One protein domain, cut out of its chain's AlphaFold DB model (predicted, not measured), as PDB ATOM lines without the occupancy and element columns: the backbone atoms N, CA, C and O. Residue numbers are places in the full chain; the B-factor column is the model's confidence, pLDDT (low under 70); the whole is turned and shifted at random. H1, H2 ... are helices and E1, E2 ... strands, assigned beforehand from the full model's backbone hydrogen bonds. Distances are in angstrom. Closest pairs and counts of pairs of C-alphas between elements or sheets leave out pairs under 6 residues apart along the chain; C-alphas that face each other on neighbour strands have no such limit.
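AT A GLANCE: This is residues 4 to 128 of the 278 residues of an uncharacterized protein of Streptomyces sp. LBUM 1475 (UniProt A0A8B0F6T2). Look for a strongly twisted wall of five strands, with the last part of one very long helix, H1, crossing one face and the shorter H3 over the same face at E4 and E5. Residues 4 to 28 of H1 stick out as a long arm. The printed part has 125 residues with three named helices and five named strands, in the order H1 H2 E1 E2 E3 E4 E5 H3; the antiparallel sheet runs E1 E2 E3 E4 E5, and the class is mixed. The whole is loose, with a radius of gyration of the C-alphas of 19.2 A and spans of 72 by 33 by 32 A.

HOW THE PARTS SIT: Start at E1, residues 54 to 57, E2, 65 to 71, E3, 79 to 85, E4, 93 to 101, and E5, 108 to 112: a meander, each strand the antiparallel neighbour of the one before and a hairpin with it. Within hydrogen-bond range are N 55 and O 69, 2.8 A, N 68 and O 82, 2.9 A, N 81 and O 97, 2.8 A, and N 98 and O 111, 2.8 A. E4 bends by 61 degrees at residue 98. H1, residues 4 to 44, is on the sheet at a height of 7.0 A, slantwise to the strands, at 55 degrees to E3 on the local plane; its closest C-alphas to E3 are Ala 37 and Tyr 82, 5.5 A. H3, residues 116 to 127, is on the same face at a height of 10.5 A, making two layers, helices on one face of a sheet; its closest C-alphas to E4 are Leu 119 and Leu 98, 7.7 A. H1 and H3 are close but not clearly touching, the C-alphas of Thr 44 and Leu 116 being 6.8 A apart. H2, residues 47 to 50, touches H1 at residues 37 to 42 alone, closest at the C-alphas of Gly 50 and Arg 38, 4.3 A. Every O i to N i+4 pair is within hydrogen-bond range in H1, 7 of 8 in H3; H2 is too short for one.

IN THESE COORDINATES: Find C-alpha 4 at (-31.809, 3.615, -53.485); from there H1 runs 58.8 A to C-alpha 44. E4 spans 22.4 A, and H3 runs 16.5 A to C-alpha 127 at (-16.006, -41.342, -3.299).

THE WHOLE: The C-alphas of Ile 4 and Gln 128 are the two farthest apart, 72.6 A. The printed part has no cut and no long link. Expect pLDDT under 70 at residues 7, 14 and 126 to 128.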
ATOM      1  N   ILE A   4     -31.484   4.005 -54.864       76.88
ATOM      2  CA  ILE A   4     -31.809   3.615 -53.485       76.88
ATOM      3  C   ILE A   4     -32.117   2.116 -53.415       76.88
ATOM      4  O   ILE A   4     -31.584   1.425 -52.554       76.88
ATOM      5  N   GLU A   5     -32.916   1.598 -54.350       79.50
ATOM      6  CA  GLU A   5     -33.196   0.161 -54.473       79.50
ATOM      7  C   GLU A   5     -31.904  -0.628 -54.709       79.50
ATOM      8  O   GLU A   5     -31.677  -1.642 -54.060       79.50
ATOM      9  N   HIS A   6     -31.013  -0.122 -55.569       74.12
ATOM     10  CA  HIS A   6     -29.720  -0.761 -55.810       74.12
ATOM     11  C   HIS A   6     -28.822  -0.764 -54.562       74.12
ATOM     12  O   HIS A   6     -28.231  -1.791 -54.239       74.12
ATOM     13  N   ALA A   7     -28.751   0.355 -53.832       68.31
ATOM     14  CA  ALA A   7     -27.965   0.459 -52.605       68.31
ATOM     15  C   ALA A   7     -28.480  -0.468 -51.487       68.31
ATOM     16  O   ALA A   7     -27.674  -1.071 -50.782       68.31
ATOM     17  N   LEU A   8     -29.801  -0.616 -51.340       82.75
ATOM     18  CA  LEU A   8     -30.406  -1.521 -50.355       82.75
ATOM     19  C   LEU A   8     -30.158  -2.996 -50.692       82.75
ATOM     20  O   LEU A   8     -29.859  -3.776 -49.788       82.75
ATOM     21  N   THR A   9     -30.234  -3.373 -51.970       85.44
ATOM     22  CA  THR A   9     -29.901  -4.734 -52.413       85.44
ATOM     23  C   THR A   9     -28.437  -5.057 -52.129       85.44
ATOM     24  O   THR A   9     -28.167  -6.046 -51.457       85.44
ATOM     25  N   VAL A  10     -27.504  -4.178 -52.523       78.56
ATOM     26  CA  VAL A  10     -26.062  -4.367 -52.270       78.56
ATOM     27  C   VAL A  10     -25.751  -4.423 -50.772       78.56
ATOM     28  O   VAL A  10     -24.922  -5.221 -50.346       78.56
ATOM     29  N   PHE A  11     -26.418  -3.605 -49.951       80.50
ATOM     30  CA  PHE A  11     -26.269  -3.677 -48.498       80.50
ATOM     31  C   PHE A  11     -26.764  -5.020 -47.949       80.50
ATOM     32  O   PHE A  11     -26.057  -5.646 -47.172       80.50
ATOM     33  N   THR A  12     -27.938  -5.485 -48.384       80.44
ATOM     34  CA  THR A  12     -28.538  -6.743 -47.908       80.44
ATOM     35  C   THR A  12     -27.697  -7.954 -48.315       80.44
ATOM     36  O   THR A  12     -27.370  -8.785 -47.470       80.44
ATOM     37  N   GLU A  13     -27.284  -8.023 -49.581       80.12
ATOM     38  CA  GLU A  13     -26.386  -9.063 -50.100       80.12
ATOM     39  C   GLU A  13     -25.033  -9.022 -49.377       80.12
ATOM     40  O   GLU A  13     -24.581 -10.038 -48.856       80.12
ATOM     41  N   GLY A  14     -24.445  -7.833 -49.214       69.06
ATOM     42  CA  GLY A  14     -23.192  -7.654 -48.479       69.06
ATOM     43  C   GLY A  14     -23.289  -8.044 -46.999       69.06
ATOM     44  O   GLY A  14     -22.333  -8.581 -46.442       69.06
ATOM     45  N   THR A  15     -24.435  -7.814 -46.348       72.75
ATOM     46  CA  THR A  15     -24.673  -8.279 -44.971       72.75
ATOM     47  C   THR A  15     -24.868  -9.787 -44.881       72.75
ATOM     48  O   THR A  15     -24.400 -10.381 -43.914       72.75
ATOM     49  N   ALA A  16     -25.507 -10.411 -45.873       72.12
ATOM     50  CA  ALA A  16     -25.698 -11.857 -45.917       72.12
ATOM     51  C   ALA A  16     -24.364 -12.581 -46.146       72.12
ATOM     52  O   ALA A  16     -24.005 -13.450 -45.360       72.12
ATOM     53  N   GLU A  17     -23.571 -12.141 -47.127       75.94
ATOM     54  CA  GLU A  17     -22.228 -12.683 -47.377       75.94
ATOM     55  C   GLU A  17     -21.287 -12.514 -46.179       75.94
ATOM     56  O   GLU A  17     -20.401 -13.338 -45.947       75.94
ATOM     57  N   ARG A  18     -21.432 -11.411 -45.434       72.62
ATOM     58  CA  ARG A  18     -20.660 -11.187 -44.210       72.62
ATOM     59  C   ARG A  18     -21.111 -12.122 -43.095       72.62
ATOM     60  O   ARG A  18     -20.257 -12.702 -42.445       72.62
ATOM     61  N   ALA A  19     -22.417 -12.307 -42.914       70.69
ATOM     62  CA  ALA A  19     -22.951 -13.241 -41.929       70.69
ATOM     63  C   ALA A  19     -22.554 -14.698 -42.234       70.69
ATOM     64  O   ALA A  19     -22.234 -15.441 -41.312       70.69
ATOM     65  N   GLU A  20     -22.528 -15.093 -43.509       76.94
ATOM     66  CA  GLU A  20     -22.049 -16.412 -43.942       76.94
ATOM     67  C   GLU A  20     -20.561 -16.602 -43.626       76.94
ATOM     68  O   GLU A  20     -20.190 -17.608 -43.025       76.94
ATOM     69  N   ARG A  21     -19.720 -15.609 -43.946       77.38
ATOM     70  CA  ARG A  21     -18.291 -15.633 -43.596       77.38
ATOM     71  C   ARG A  21     -18.062 -15.660 -42.088       77.38
ATOM     72  O   ARG A  21     -17.257 -16.449 -41.613       77.38
ATOM     73  N   ASP A  22     -18.774 -14.833 -41.330       76.75
ATOM     74  CA  ASP A  22     -18.665 -14.794 -39.868       76.75
ATOM     75  C   ASP A  22     -19.083 -16.146 -39.248       76.75
ATOM     76  O   ASP A  22     -18.472 -16.599 -38.280       76.75
ATOM     77  N   ALA A  23     -20.077 -16.831 -39.830       78.75
ATOM     78  CA  ALA A  23     -20.485 -18.172 -39.410       78.75
ATOM     79  C   ALA A  23     -19.438 -19.250 -39.743       78.75
ATOM     80  O   ALA A  23     -19.215 -20.145 -38.928       78.75
ATOM     81  N   GLU A  24     -18.784 -19.160 -40.906       84.19
ATOM     82  CA  GLU A  24     -17.672 -20.040 -41.289       84.19
ATOM     83  C   GLU A  24     -16.487 -19.875 -40.327       84.19
ATOM     84  O   GLU A  24     -16.045 -20.855 -39.728       84.19
ATOM     85  N   TYR A  25     -16.066 -18.634 -40.056       80.94
ATOM     86  CA  TYR A  25     -15.015 -18.353 -39.072       80.94
ATOM     87  C   TYR A  25     -15.371 -18.858 -37.668       80.94
ATOM     88  O   TYR A  25     -14.516 -19.397 -36.969       80.94
ATOM     89  N   ALA A  26     -16.630 -18.717 -37.243       83.12
ATOM     90  CA  ALA A  26     -17.076 -19.233 -35.951       83.12
ATOM     91  C   ALA A  26     -17.024 -20.770 -35.886       83.12
ATOM     92  O   ALA A  26     -16.706 -21.332 -34.836       83.12
ATOM     93  N   ALA A  27     -17.323 -21.459 -36.993       86.44
ATOM     94  CA  ALA A  27     -17.206 -22.911 -37.077       86.44
ATOM     95  C   ALA A  27     -15.739 -23.363 -37.006       86.44
ATOM     96  O   ALA A  27     -15.424 -24.258 -36.221       86.44
ATOM     97  N   GLU A  28     -14.838 -22.705 -37.739       88.75
ATOM     98  CA  GLU A  28     -13.397 -22.985 -37.693       88.75
ATOM     99  C   GLU A  28     -12.810 -22.745 -36.294       88.75
ATOM    100  O   GLU A  28     -12.114 -23.607 -35.754       88.75
ATOM    101  N   ALA A  29     -13.142 -21.615 -35.662       86.25
ATOM    102  CA  ALA A  29     -12.703 -21.303 -34.302       86.25
ATOM    103  C   ALA A  29     -13.193 -22.354 -33.292       86.25
ATOM    104  O   ALA A  29     -12.442 -22.802 -32.423       86.25
ATOM    105  N   ARG A  30     -14.441 -22.818 -33.442       91.19
ATOM    106  CA  ARG A  30     -15.004 -23.890 -32.615       91.19
ATOM    107  C   ARG A  30     -14.218 -25.192 -32.767       91.19
ATOM    108  O   ARG A  30     -13.926 -25.845 -31.766       91.19
ATOM    109  N   GLU A  31     -13.906 -25.595 -33.994       93.25
ATOM    110  CA  GLU A  31     -13.129 -26.811 -34.252       93.25
ATOM    111  C   GLU A  31     -11.711 -26.711 -33.688       93.25
ATOM    112  O   GLU A  31     -11.223 -27.668 -33.077       93.25
ATOM    113  N   GLU A  32     -11.083 -25.544 -33.817       93.56
ATOM    114  CA  GLU A  32      -9.754 -25.283 -33.277       93.56
ATOM    115  C   GLU A  32      -9.735 -25.368 -31.745       93.56
ATOM    116  O   GLU A  32      -8.881 -26.053 -31.175       93.56
ATOM    117  N   LEU A  33     -10.724 -24.781 -31.063       95.12
ATOM    118  CA  LEU A  33     -10.863 -24.892 -29.611       95.12
ATOM    119  C   LEU A  33     -10.998 -26.354 -29.162       95.12
ATOM    120  O   LEU A  33     -10.327 -26.783 -28.221       95.12
ATOM    121  N   LEU A  34     -11.829 -27.149 -29.848       97.06
ATOM    122  CA  LEU A  34     -11.975 -28.578 -29.545       97.06
ATOM    123  C   LEU A  34     -10.674 -29.343 -29.777       97.06
ATOM    124  O   LEU A  34     -10.327 -30.225 -28.990       97.06
ATOM    125  N   ARG A  35      -9.940 -29.016 -30.843       97.44
ATOM    126  CA  ARG A  35      -8.634 -29.615 -31.129       97.44
ATOM    127  C   ARG A  35      -7.638 -29.314 -30.007       97.44
ATOM    128  O   ARG A  35      -6.942 -30.229 -29.562       97.44
ATOM    129  N   LEU A  36      -7.593 -28.071 -29.526       96.88
ATOM    130  CA  LEU A  36      -6.742 -27.655 -28.408       96.88
ATOM    131  C   LEU A  36      -7.135 -28.351 -27.100       96.88
ATOM    132  O   LEU A  36      -6.265 -28.892 -26.417       96.88
ATOM    133  N   ALA A  37      -8.432 -28.411 -26.787       97.25
ATOM    134  CA  ALA A  37      -8.945 -29.074 -25.592       97.25
ATOM    135  C   ALA A  37      -8.572 -30.564 -25.557       97.25
ATOM    136  O   ALA A  37      -8.008 -31.040 -24.570       97.25
ATOM    137  N   ARG A  38      -8.790 -31.280 -26.669       97.44
ATOM    138  CA  ARG A  38      -8.375 -32.683 -26.823       97.44
ATOM    139  C   ARG A  38      -6.865 -32.837 -26.674       97.44
ATOM    140  O   ARG A  38      -6.413 -33.701 -25.930       97.44
ATOM    141  N   GLY A  39      -6.077 -31.979 -27.325       94.94
ATOM    142  CA  GLY A  39      -4.617 -31.992 -27.209       94.94
ATOM    143  C   GLY A  39      -4.128 -31.794 -25.769       94.94
ATOM    144  O   GLY A  39      -3.249 -32.523 -25.309       94.94
ATOM    145  N   CYS A  40      -4.736 -30.861 -25.031       95.75
ATOM    146  CA  CYS A  40      -4.436 -30.617 -23.622       95.75
ATOM    147  C   CYS A  40      -4.822 -31.812 -22.737       95.75
ATOM    148  O   CYS A  40      -4.041 -32.210 -21.867       95.75
ATOM    149  N   ALA A  41      -5.976 -32.433 -22.994       93.31
ATOM    150  CA  ALA A  41      -6.423 -33.624 -22.281       93.31
ATOM    151  C   ALA A  41      -5.469 -34.809 -22.493       93.31
ATOM    152  O   ALA A  41      -5.088 -35.465 -21.523       93.31
ATOM    153  N   VAL A  42      -5.013 -35.027 -23.732       93.50
ATOM    154  CA  VAL A  42      -4.021 -36.063 -24.061       93.50
ATOM    155  C   VAL A  42      -2.698 -35.816 -23.345       93.50
ATOM    156  O   VAL A  42      -2.137 -36.739 -22.757       93.50
ATOM    157  N   ALA A  43      -2.207 -34.575 -23.366       91.88
ATOM    158  CA  ALA A  43      -0.941 -34.214 -22.735       91.88
ATOM    159  C   ALA A  43      -0.986 -34.305 -21.200       91.88
ATOM    160  O   ALA A  43       0.014 -34.656 -20.577       91.88
ATOM    161  N   THR A  44      -2.129 -33.983 -20.590       88.75
ATOM    162  CA  THR A  44      -2.274 -33.909 -19.127       88.75
ATOM    163  C   THR A  44      -2.675 -35.247 -18.509       88.75
ATOM    164  O   THR A  44      -2.227 -35.583 -17.414       88.75
ATOM    165  N   LEU A  45      -3.546 -36.008 -19.172       89.69
ATOM    166  CA  LEU A  45      -4.162 -37.205 -18.606       89.69
ATOM    167  C   LEU A  45      -3.651 -38.470 -19.296       89.69
ATOM    168  O   LEU A  45      -2.871 -39.213 -18.704       89.69
ATOM    169  N   ALA A  46      -4.113 -38.719 -20.520       90.31
ATOM    170  CA  ALA A  46      -3.749 -39.851 -21.373       90.31
ATOM    171  C   ALA A  46      -4.490 -39.736 -22.717       90.31
ATOM    172  O   ALA A  46      -5.412 -38.930 -22.847       90.31
ATOM    173  N   ALA A  47      -4.145 -40.594 -23.684       88.44
ATOM    174  CA  ALA A  47      -4.815 -40.675 -24.987       88.44
ATOM    175  C   ALA A  47      -6.350 -40.766 -24.866       88.44
ATOM    176  O   ALA A  47      -7.047 -39.953 -25.466       88.44
ATOM    177  N   ASP A  48      -6.851 -41.646 -23.995       91.19
ATOM    178  CA  ASP A  48      -8.287 -41.868 -23.778       91.19
ATOM    179  C   ASP A  48      -9.049 -40.595 -23.355       91.19
ATOM    180  O   ASP A  48     -10.244 -40.464 -23.613       91.19
ATOM    181  N   ALA A  49      -8.378 -39.619 -22.729       88.88
ATOM    182  CA  ALA A  49      -9.007 -38.350 -22.354       88.88
ATOM    183  C   ALA A  49      -9.234 -37.412 -23.558       88.88
ATOM    184  O   ALA A  49     -10.106 -36.539 -23.517       88.88
ATOM    185  N   GLY A  50      -8.460 -37.586 -24.632       88.56
ATOM    186  CA  GLY A  50      -8.682 -36.912 -25.910       88.56
ATOM    187  C   GLY A  50      -9.910 -37.431 -26.657       88.56
ATOM    188  O   GLY A  50     -10.517 -36.674 -27.412       88.56
ATOM    189  N   ASP A  51     -10.297 -38.682 -26.398       93.56
ATOM    190  CA  ASP A  51     -11.426 -39.361 -27.046       93.56
ATOM    191  C   ASP A  51     -12.776 -39.093 -26.361       93.56
ATOM    192  O   ASP A  51     -13.819 -39.562 -26.822       93.56
ATOM    193  N   LEU A  52     -12.781 -38.326 -25.264       93.94
ATOM    194  CA  LEU A  52     -14.017 -37.881 -24.626       93.94
ATOM    195  C   LEU A  52     -14.852 -37.004 -25.575       93.94
ATOM    196  O   LEU A  52     -14.331 -36.342 -26.478       93.94
ATOM    197  N   ASP A  53     -16.166 -36.960 -25.342       95.25
ATOM    198  CA  ASP A  53     -17.083 -36.121 -26.120       95.25
ATOM    199  C   ASP A  53     -16.949 -34.642 -25.719       95.25
ATOM    200  O   ASP A  53     -17.691 -34.121 -24.885       95.25
ATOM    201  N   TRP A  54     -15.932 -33.984 -26.278       96.38
ATOM    202  CA  TRP A  54     -15.655 -32.565 -26.071       96.38
ATOM    203  C   TRP A  54     -16.646 -31.685 -26.839       96.38
ATOM    204  O   TRP A  54     -16.772 -31.787 -28.062       96.38
ATOM    205  N   GLN A  55     -17.285 -30.758 -26.128       95.88
ATOM    206  CA  GLN A  55     -18.276 -29.830 -26.663       95.88
ATOM    207  C   GLN A  55     -17.919 -28.384 -26.305       95.88
ATOM    208  O   GLN A  55     -17.591 -28.082 -25.157       95.88
ATOM    209  N   CYS A  56     -18.011 -27.473 -27.273       92.50
ATOM    210  CA  CYS A  56     -17.840 -26.042 -27.013       92.50
ATOM    211  C   CYS A  56     -19.054 -25.477 -26.288       92.50
ATOM    212  O   CYS A  56     -20.193 -25.778 -26.643       92.50
ATOM    213  N   THR A  57     -18.792 -24.614 -25.315       90.50
ATOM    214  CA  THR A  57     -19.810 -23.840 -24.608       90.50
ATOM    215  C   THR A  57     -19.704 -22.391 -25.051       90.50
ATOM    216  O   THR A  57     -18.623 -21.818 -25.022       90.50
ATOM    217  N   THR A  58     -20.820 -21.804 -25.475       80.06
ATOM    218  CA  THR A  58     -20.890 -20.400 -25.914       80.06
ATOM    219  C   THR A  58     -21.909 -19.583 -25.120       80.06
ATOM    220  O   THR A  58     -21.902 -18.358 -25.173       80.06
ATOM    221  N   GLU A  59     -22.786 -20.239 -24.359       83.62
ATOM    222  CA  GLU A  59     -23.827 -19.575 -23.579       83.62
ATOM    223  C   GLU A  59     -23.306 -19.136 -22.206       83.62
ATOM    224  O   GLU A  59     -22.660 -19.904 -21.493       83.62
ATOM    225  N   GLY A  60     -23.620 -17.898 -21.812       80.25
ATOM    226  CA  GLY A  60     -23.333 -17.377 -20.470       80.25
ATOM    227  C   GLY A  60     -21.858 -17.074 -20.182       80.25
ATOM    228  O   GLY A  60     -21.526 -16.754 -19.041       80.25
ATOM    229  N   LEU A  61     -20.983 -17.152 -21.188       86.62
ATOM    230  CA  LEU A  61     -19.565 -16.821 -21.057       86.62
ATOM    231  C   LEU A  61     -19.297 -15.347 -21.401       86.62
ATOM    232  O   LEU A  61     -19.975 -14.780 -22.263       86.62
ATOM    233  N   PRO A  62     -18.305 -14.706 -20.758       88.50
ATOM    234  CA  PRO A  62     -17.799 -13.415 -21.209       88.50
ATOM    235  C   PRO A  62     -17.275 -13.497 -22.650       88.50
ATOM    236  O   PRO A  62     -16.699 -14.505 -23.043       88.50
ATOM    237  N   GLY A  63     -17.404 -12.416 -23.426       86.88
ATOM    238  CA  GLY A  63     -17.005 -12.402 -24.844       86.88
ATOM    239  C   GLY A  63     -15.502 -12.576 -25.120       86.88
ATOM    240  O   GLY A  63     -15.123 -12.701 -26.276       86.88
ATOM    241  N   HIS A  64     -14.661 -12.568 -24.085       87.75
ATOM    242  CA  HIS A  64     -13.220 -12.839 -24.157       87.75
ATOM    243  C   HIS A  64     -12.862 -14.260 -23.686       87.75
ATOM    244  O   HIS A  64     -11.684 -14.573 -23.552       87.75
ATOM    245  N   VAL A  65     -13.848 -15.110 -23.384       92.25
ATOM    246  CA  VAL A  65     -13.629 -16.466 -22.869       92.25
ATOM    247  C   VAL A  65     -14.108 -17.494 -23.876       92.25
ATOM    248  O   VAL A  65     -15.261 -17.473 -24.305       92.25
ATOM    249  N   GLU A  66     -13.243 -18.456 -24.159       93.81
ATOM    250  CA  GLU A  66     -13.569 -19.650 -24.925       93.81
ATOM    251  C   GLU A  66     -13.503 -20.879 -24.018       93.81
ATOM    252  O   GLU A  66     -12.573 -21.035 -23.222       93.81
ATOM    253  N   GLU A  67     -14.492 -21.768 -24.113       95.88
ATOM    254  CA  GLU A  67     -14.583 -22.928 -23.229       95.88
ATOM    255  C   GLU A  67     -15.052 -24.190 -23.958       95.88
ATOM    256  O   GLU A  67     -16.036 -24.186 -24.702       95.88
ATOM    257  N   ALA A  68     -14.374 -25.302 -23.685       96.81
ATOM    258  CA  ALA A  68     -14.781 -26.640 -24.082       96.81
ATOM    259  C   ALA A  68     -14.933 -27.536 -22.847       96.81
ATOM    260  O   ALA A  68     -14.149 -27.456 -21.898       96.81
ATOM    261  N   ARG A  69     -15.945 -28.404 -22.860       96.38
ATOM    262  CA  ARG A  69     -16.285 -29.308 -21.756       96.38
ATOM    263  C   ARG A  69     -16.360 -30.746 -22.237       96.38
ATOM    264  O   ARG A  69     -16.816 -30.987 -23.348       96.38
ATOM    265  N   ALA A  70     -15.986 -31.686 -21.380       95.50
ATOM    266  CA  ALA A  70     -16.179 -33.112 -21.611       95.50
ATOM    267  C   ALA A  70     -16.640 -33.806 -20.329       95.50
ATOM    268  O   ALA A  70     -15.983 -33.712 -19.291       95.50
ATOM    269  N   LEU A  71     -17.763 -34.523 -20.395       92.06
ATOM    270  CA  LEU A  71     -18.219 -35.356 -19.283       92.06
ATOM    271  C   LEU A  71     -17.240 -36.516 -19.076       92.06
ATOM    272  O   LEU A  71     -16.805 -37.145 -20.039       92.06
ATOM    273  N   LEU A  72     -16.927 -36.827 -17.818       87.94
ATOM    274  CA  LEU A  72     -16.043 -37.951 -17.503       87.94
ATOM    275  C   LEU A  72     -16.722 -39.299 -17.758       87.94
ATOM    276  O   LEU A  72     -16.108 -40.221 -18.285       87.94
ATOM    277  N   LEU A  73     -17.989 -39.414 -17.358       83.50
ATOM    278  CA  LEU A  73     -18.809 -40.613 -17.501       83.50
ATOM    279  C   LEU A  73     -20.282 -40.219 -17.681       83.50
ATOM    280  O   LEU A  73     -20.735 -39.258 -17.053       83.50
ATOM    281  N   PRO A  74     -21.070 -40.978 -18.463       77.56
ATOM    282  CA  PRO A  74     -22.513 -40.781 -18.530       77.56
ATOM    283  C   PRO A  74     -23.164 -40.868 -17.142       77.56
ATOM    284  O   PRO A  74     -22.910 -41.802 -16.385       77.56
ATOM    285  N   GLY A  75     -24.019 -39.897 -16.814       76.31
ATOM    286  CA  GLY A  75     -24.750 -39.849 -15.540       76.31
ATOM    287  C   GLY A  75     -23.980 -39.231 -14.368       76.31
ATOM    288  O   GLY A  75     -24.575 -39.022 -13.312       76.31
ATOM    289  N   ARG A  76     -22.698 -38.893 -14.546       80.81
ATOM    290  CA  ARG A  76     -21.949 -38.045 -13.610       80.81
ATOM    291  C   ARG A  76     -22.158 -36.574 -13.950       80.81
ATOM    292  O   ARG A  76     -22.228 -36.213 -15.124       80.81
ATOM    293  N   SER A  77     -22.279 -35.731 -12.926       86.12
ATOM    294  CA  SER A  77     -22.368 -34.277 -13.105       86.12
ATOM    295  C   SER A  77     -20.991 -33.633 -13.252       86.12
ATOM    296  O   SER A  77     -20.904 -32.502 -13.722       86.12
ATOM    297  N   GLU A  78     -19.921 -34.327 -12.857       90.56
ATOM    298  CA  GLU A  78     -18.554 -33.838 -12.981       90.56
ATOM    299  C   GLU A  78     -18.049 -33.894 -14.427       90.56
ATOM    300  O   GLU A  78     -18.256 -34.873 -15.152       90.56
ATOM    301  N   TYR A  79     -17.317 -32.858 -14.827       94.38
ATOM    302  CA  TYR A  79     -16.773 -32.742 -16.174       94.38
ATOM    303  C   TYR A  79     -15.398 -32.085 -16.185       94.38
ATOM    304  O   TYR A  79     -15.032 -31.333 -15.281       94.38
ATOM    305  N   LEU A  80     -14.629 -32.375 -17.228       96.44
ATOM    306  CA  LEU A  80     -13.399 -31.664 -17.537       96.44
ATOM    307  C   LEU A  80     -13.728 -30.399 -18.311       96.44
ATOM    308  O   LEU A  80     -14.604 -30.396 -19.177       96.44
ATOM    309  N   ARG A  81     -13.000 -29.331 -18.008       97.12
ATOM    310  CA  ARG A  81     -13.132 -28.033 -18.650       97.12
ATOM    311  C   ARG A  81     -11.776 -27.572 -19.148       97.12
ATOM    312  O   ARG A  81     -10.831 -27.484 -18.369       97.12
ATOM    313  N   TYR A  82     -11.719 -27.231 -20.425       97.25
ATOM    314  CA  TYR A  82     -10.620 -26.504 -21.038       97.25
ATOM    315  C   TYR A  82     -11.097 -25.081 -21.317       97.25
ATOM    316  O   TYR A  82     -12.117 -24.903 -21.985       97.25
ATOM    317  N   ARG A  83     -10.400 -24.081 -20.780       96.31
ATOM    318  CA  ARG A  83     -10.796 -22.675 -20.898       96.31
ATOM    319  C   ARG A  83      -9.614 -21.809 -21.308       96.31
ATOM    320  O   ARG A  83      -8.542 -21.913 -20.707       96.31
ATOM    321  N   ILE A  84      -9.855 -20.943 -22.287       93.88
ATOM    322  CA  ILE A  84      -8.949 -19.891 -22.740       93.88
ATOM    323  C   ILE A  84      -9.563 -18.543 -22.362       93.88
ATOM    324  O   ILE A  84     -10.743 -18.301 -22.613       93.88
ATOM    325  N   ASP A  85      -8.772 -17.689 -21.727       93.00
ATOM    326  CA  ASP A  85      -9.163 -16.345 -21.323       93.00
ATOM    327  C   ASP A  85      -8.295 -15.305 -22.047       93.00
ATOM    328  O   ASP A  85      -7.069 -15.290 -21.893       93.00
ATOM    329  N   HIS A  86      -8.942 -14.478 -22.870       90.12
ATOM    330  CA  HIS A  86      -8.337 -13.446 -23.714       90.12
ATOM    331  C   HIS A  86      -8.477 -12.033 -23.126       90.12
ATOM    332  O   HIS A  86      -8.344 -11.060 -23.869       90.12
ATOM    333  N   GLU A  87      -8.785 -11.892 -21.830       89.06
ATOM    334  CA  GLU A  87      -8.903 -10.576 -21.181       89.06
ATOM    335  C   GLU A  87      -7.639  -9.718 -21.378       89.06
ATOM    336  O   GLU A  87      -7.739  -8.520 -21.653       89.06
ATOM    337  N   ASP A  88      -6.461 -10.344 -21.320       86.44
ATOM    338  CA  ASP A  88      -5.177  -9.734 -21.662       86.44
ATOM    339  C   ASP A  88      -4.648 -10.317 -22.981       86.44
ATOM    340  O   ASP A  88      -4.223 -11.474 -23.049       86.44
ATOM    341  N   ALA A  89      -4.667  -9.507 -24.043       79.50
ATOM    342  CA  ALA A  89      -4.203  -9.909 -25.370       79.50
ATOM    343  C   ALA A  89      -2.715 -10.308 -25.394       79.50
ATOM    344  O   ALA A  89      -2.322 -11.118 -26.235       79.50
ATOM    345  N   ASP A  90      -1.908  -9.781 -24.468       83.31
ATOM    346  CA  ASP A  90      -0.482 -10.096 -24.358       83.31
ATOM    347  C   ASP A  90      -0.220 -11.309 -23.443       83.31
ATOM    348  O   ASP A  90       0.893 -11.845 -23.425       83.31
ATOM    349  N   ASN A  91      -1.232 -11.780 -22.702       84.06
ATOM    350  CA  ASN A  91      -1.111 -12.878 -21.745       84.06
ATOM    351  C   ASN A  91      -2.382 -13.741 -21.672       84.06
ATOM    352  O   ASN A  91      -3.115 -13.745 -20.680       84.06
ATOM    353  N   VAL A  92      -2.606 -14.519 -22.731       87.88
ATOM    354  CA  VAL A  92      -3.714 -15.476 -22.815       87.88
ATOM    355  C   VAL A  92      -3.575 -16.550 -21.733       87.88
ATOM    356  O   VAL A  92      -2.614 -17.327 -21.730       87.88
ATOM    357  N   GLN A  93      -4.553 -16.636 -20.828       92.19
ATOM    358  CA  GLN A  93      -4.549 -17.643 -19.768       92.19
ATOM    359  C   GLN A  93      -5.262 -18.913 -20.223       92.19
ATOM    360  O   GLN A  93      -6.406 -18.880 -20.669       92.19
ATOM    361  N   VAL A  94      -4.596 -20.056 -20.053       92.81
ATOM    362  CA  VAL A  94      -5.167 -21.374 -20.349       92.81
ATOM    363  C   VAL A  94      -5.299 -22.176 -19.062       92.81
ATOM    364  O   VAL A  94      -4.352 -22.302 -18.280       92.81
ATOM    365  N   SER A  95      -6.481 -22.749 -18.850       95.06
ATOM    366  CA  SER A  95      -6.789 -23.593 -17.697       95.06
ATOM    367  C   SER A  95      -7.408 -24.919 -18.123       95.06
ATOM    368  O   SER A  95      -8.135 -25.008 -19.115       95.06
ATOM    369  N   PHE A  96      -7.074 -25.959 -17.361       95.75
ATOM    370  CA  PHE A  96      -7.591 -27.308 -17.524       95.75
ATOM    371  C   PHE A  96      -8.011 -27.823 -16.151       95.75
ATOM    372  O   PHE A  96      -7.172 -28.060 -15.277       95.75
ATOM    373  N   ASP A  97      -9.318 -27.938 -15.950       97.25
ATOM    374  CA  ASP A  97      -9.918 -28.107 -14.632       97.25
ATOM    375  C   ASP A  97     -10.903 -29.275 -14.598       97.25
ATOM    376  O   ASP A  97     -11.574 -29.588 -15.580       97.25
ATOM    377  N   LEU A  98     -11.051 -29.866 -13.416       96.56
ATOM    378  CA  LEU A  98     -12.193 -30.678 -13.034       96.56
ATOM    379  C   LEU A  98     -13.243 -29.748 -12.433       96.56
ATOM    380  O   LEU A  98     -12.994 -29.091 -11.416       96.56
ATOM    381  N   VAL A  99     -14.426 -29.729 -13.032       94.06
ATOM    382  CA  VAL A  99     -15.579 -28.990 -12.532       94.06
ATOM    383  C   VAL A  99     -16.555 -29.965 -11.898       94.06
ATOM    384  O   VAL A  99     -16.934 -30.973 -12.493       94.06
ATOM    385  N   ARG A 100     -16.946 -29.662 -10.661       91.44
ATOM    386  CA  ARG A 100     -17.908 -30.441  -9.882       91.44
ATOM    387  C   ARG A 100     -19.083 -29.542  -9.518       91.44
ATOM    388  O   ARG A 100     -18.979 -28.799  -8.536       91.44
ATOM    389  N   PRO A 101     -20.167 -29.577 -10.305       87.31
ATOM    390  CA  PRO A 101     -21.343 -28.778 -10.017       87.31
ATOM    391  C   PRO A 101     -21.976 -29.194  -8.696       87.31
ATOM    392  O   PRO A 101     -22.305 -30.367  -8.495       87.31
ATOM    393  N   CYS A 102     -22.169 -28.237  -7.791       79.94
ATOM    394  CA  CYS A 102     -22.956 -28.471  -6.589       79.94
ATOM    395  C   CYS A 102     -24.422 -28.162  -6.885       79.94
ATOM    396  O   CYS A 102     -24.835 -27.003  -6.893       79.94
ATOM    397  N   LEU A 103     -25.227 -29.204  -7.092       75.44
ATOM    398  CA  LEU A 103     -26.658 -29.052  -7.375       75.44
ATOM    399  C   LEU A 103     -27.441 -28.442  -6.199       75.44
ATOM    400  O   LEU A 103     -28.530 -27.913  -6.402       75.44
ATOM    401  N   THR A 104     -26.886 -28.486  -4.985       71.50
ATOM    402  CA  THR A 104     -27.521 -27.943  -3.778       71.50
ATOM    403  C   THR A 104     -27.341 -26.432  -3.656       71.50
ATOM    404  O   THR A 104     -28.305 -25.724  -3.384       71.50
ATOM    405  N   CYS A 105     -26.120 -25.917  -3.844       78.19
ATOM    406  CA  CYS A 105     -25.827 -24.490  -3.657       78.19
ATOM    407  C   CYS A 105     -25.638 -23.710  -4.966       78.19
ATOM    408  O   CYS A 105     -25.445 -22.496  -4.918       78.19
ATOM    409  N   GLY A 106     -25.650 -24.383  -6.119       79.31
ATOM    410  CA  GLY A 106     -25.469 -23.773  -7.439       79.31
ATOM    411  C   GLY A 106     -24.053 -23.267  -7.727       79.31
ATOM    412  O   GLY A 106     -23.853 -22.610  -8.743       79.31
ATOM    413  N   HIS A 107     -23.081 -23.540  -6.849       79.19
ATOM    414  CA  HIS A 107     -21.688 -23.136  -7.039       79.19
ATOM    415  C   HIS A 107     -20.835 -24.320  -7.483       79.19
ATOM    416  O   HIS A 107     -20.790 -25.364  -6.826       79.19
ATOM    417  N   ASP A 108     -20.108 -24.131  -8.577       87.75
ATOM    418  CA  ASP A 108     -19.210 -25.142  -9.108       87.75
ATOM    419  C   ASP A 108     -17.906 -25.180  -8.311       87.75
ATOM    420  O   ASP A 108     -17.200 -24.176  -8.172       87.75
ATOM    421  N   ARG A 109     -17.527 -26.366  -7.829       88.00
ATOM    422  CA  ARG A 109     -16.177 -26.583  -7.308       88.00
ATOM    423  C   ARG A 109     -15.244 -26.868  -8.475       88.00
ATOM    424  O   ARG A 109     -15.255 -27.961  -9.038       88.00
ATOM    425  N   ILE A 110     -14.415 -25.887  -8.794       92.75
ATOM    426  CA  ILE A 110     -13.423 -25.952  -9.867       92.75
ATOM    427  C   ILE A 110     -12.072 -26.320  -9.254       92.75
ATOM    428  O   ILE A 110     -11.662 -25.762  -8.237       92.75
ATOM    429  N   THR A 111     -11.374 -27.293  -9.829       93.56
ATOM    430  CA  THR A 111     -10.044 -27.694  -9.359       93.56
ATOM    431  C   THR A 111      -9.136 -27.969 -10.545       93.56
ATOM    432  O   THR A 111      -9.462 -28.812 -11.374       93.56
ATOM    433  N   LYS A 112      -7.988 -27.286 -10.613       95.19
ATOM    434  CA  LYS A 112      -7.012 -27.473 -11.691       95.19
ATOM    435  C   LYS A 112      -6.494 -28.905 -11.710       95.19
ATOM    436  O   LYS A 112      -6.083 -29.426 -10.675       95.19
ATOM    437  N   VAL A 113      -6.462 -29.513 -12.889       92.62
ATOM    438  CA  VAL A 113      -5.967 -30.876 -13.083       92.62
ATOM    439  C   VAL A 113      -4.587 -30.812 -13.718       92.62
ATOM    440  O   VAL A 113      -4.371 -30.132 -14.715       92.62
ATOM    441  N   THR A 114      -3.632 -31.508 -13.109       91.50
ATOM    442  CA  THR A 114      -2.216 -31.459 -13.513       91.50
ATOM    443  C   THR A 114      -1.679 -32.802 -13.989       91.50
ATOM    444  O   THR A 114      -0.626 -32.843 -14.614       91.50
ATOM    445  N   SER A 115      -2.375 -33.900 -13.686       90.50
ATOM    446  CA  SER A 115      -2.035 -35.245 -14.146       90.50
ATOM    447  C   SER A 115      -3.225 -36.197 -13.994       90.50
ATOM    448  O   SER A 115      -4.160 -35.914 -13.237       90.50
ATOM    449  N   LEU A 116      -3.165 -37.363 -14.646       89.31
ATOM    450  CA  LEU A 116      -4.146 -38.438 -14.449       89.31
ATOM    451  C   LEU A 116      -4.200 -38.929 -12.998       89.31
ATOM    452  O   LEU A 116      -5.278 -39.178 -12.467       89.31
ATOM    453  N   PHE A 117      -3.043 -39.031 -12.339       87.19
ATOM    454  CA  PHE A 117      -2.981 -39.401 -10.927       87.19
ATOM    455  C   PHE A 117      -3.691 -38.366 -10.048       87.19
ATOM    456  O   PHE A 117      -4.499 -38.741  -9.201       87.19
ATOM    457  N   HIS A 118      -3.453 -37.073 -10.292       92.00
ATOM    458  CA  HIS A 118      -4.126 -35.996  -9.568       92.00
ATOM    459  C   HIS A 118      -5.646 -36.040  -9.788       92.00
ATOM    460  O   HIS A 118      -6.403 -35.940  -8.826       92.00
ATOM    461  N   LEU A 119      -6.111 -36.286 -11.019       90.19
ATOM    462  CA  LEU A 119      -7.536 -36.503 -11.287       90.19
ATOM    463  C   LEU A 119      -8.090 -37.691 -10.480       90.19
ATOM    464  O   LEU A 119      -9.141 -37.569  -9.856       90.19
ATOM    465  N   GLY A 120      -7.363 -38.809 -10.441       87.62
ATOM    466  CA  GLY A 120      -7.725 -39.979  -9.640       87.62
ATOM    467  C   GLY A 120      -7.866 -39.660  -8.149       87.62
ATOM    468  O   GLY A 120      -8.856 -40.054  -7.541       87.62
ATOM    469  N   GLN A 121      -6.936 -38.890  -7.572       87.25
ATOM    470  CA  GLN A 121      -7.024 -38.438  -6.176       87.25
ATOM    471  C   GLN A 121      -8.280 -37.596  -5.929       87.25
ATOM    472  O   GLN A 121      -9.028 -37.870  -4.993       87.25
ATOM    473  N   LEU A 122      -8.562 -36.624  -6.805       88.38
ATOM    474  CA  LEU A 122      -9.725 -35.739  -6.674       88.38
ATOM    475  C   LEU A 122     -11.061 -36.491  -6.729       88.38
ATOM    476  O   LEU A 122     -12.016 -36.087  -6.057       88.38
ATOM    477  N   LEU A 123     -11.138 -37.547  -7.542       86.25
ATOM    478  CA  LEU A 123     -12.322 -38.401  -7.656       86.25
ATOM    479  C   LEU A 123     -12.429 -39.369  -6.471       86.25
ATOM    480  O   LEU A 123     -13.520 -39.575  -5.947       86.25
ATOM    481  N   HIS A 124     -11.306 -39.904  -5.996       82.62
ATOM    482  CA  HIS A 124     -11.279 -40.830  -4.870       82.62
ATOM    483  C   HIS A 124     -11.649 -40.164  -3.540       82.62
ATOM    484  O   HIS A 124     -12.443 -40.713  -2.781       82.62
ATOM    485  N   GLU A 125     -11.150 -38.952  -3.280       75.00
ATOM    486  CA  GLU A 125     -11.544 -38.143  -2.115       75.00
ATOM    487  C   GLU A 125     -13.051 -37.845  -2.094       75.00
ATOM    488  O   GLU A 125     -13.644 -37.687  -1.025       75.00
ATOM    489  N   ALA A 126     -13.681 -37.762  -3.271       65.69
ATOM    490  CA  ALA A 126     -15.121 -37.572  -3.388       65.69
ATOM    491  C   ALA A 126     -15.902 -38.867  -3.099       65.69
ATOM    492  O   ALA A 126     -16.957 -38.807  -2.475       65.69
ATOM    493  N   GLU A 127     -15.380 -40.027  -3.509       59.44
ATOM    494  CA  GLU A 127     -16.006 -41.342  -3.299       59.44
ATOM    495  C   GLU A 127     -15.810 -41.892  -1.877       59.44
ATOM    496  O   GLU A 127     -16.673 -42.600  -1.363       59.44
ATOM    497  N   GLN A 128     -14.691 -41.569  -1.223       48.50
ATOM    498  CA  GLN A 128     -14.360 -42.059   0.117       48.50
ATOM    499  C   GLN A 128     -15.001 -41.276   1.256       48.50
ATOM    500  O   GLN A 128     -14.834 -41.674   2.408       48.50
TER     501      GLN A 128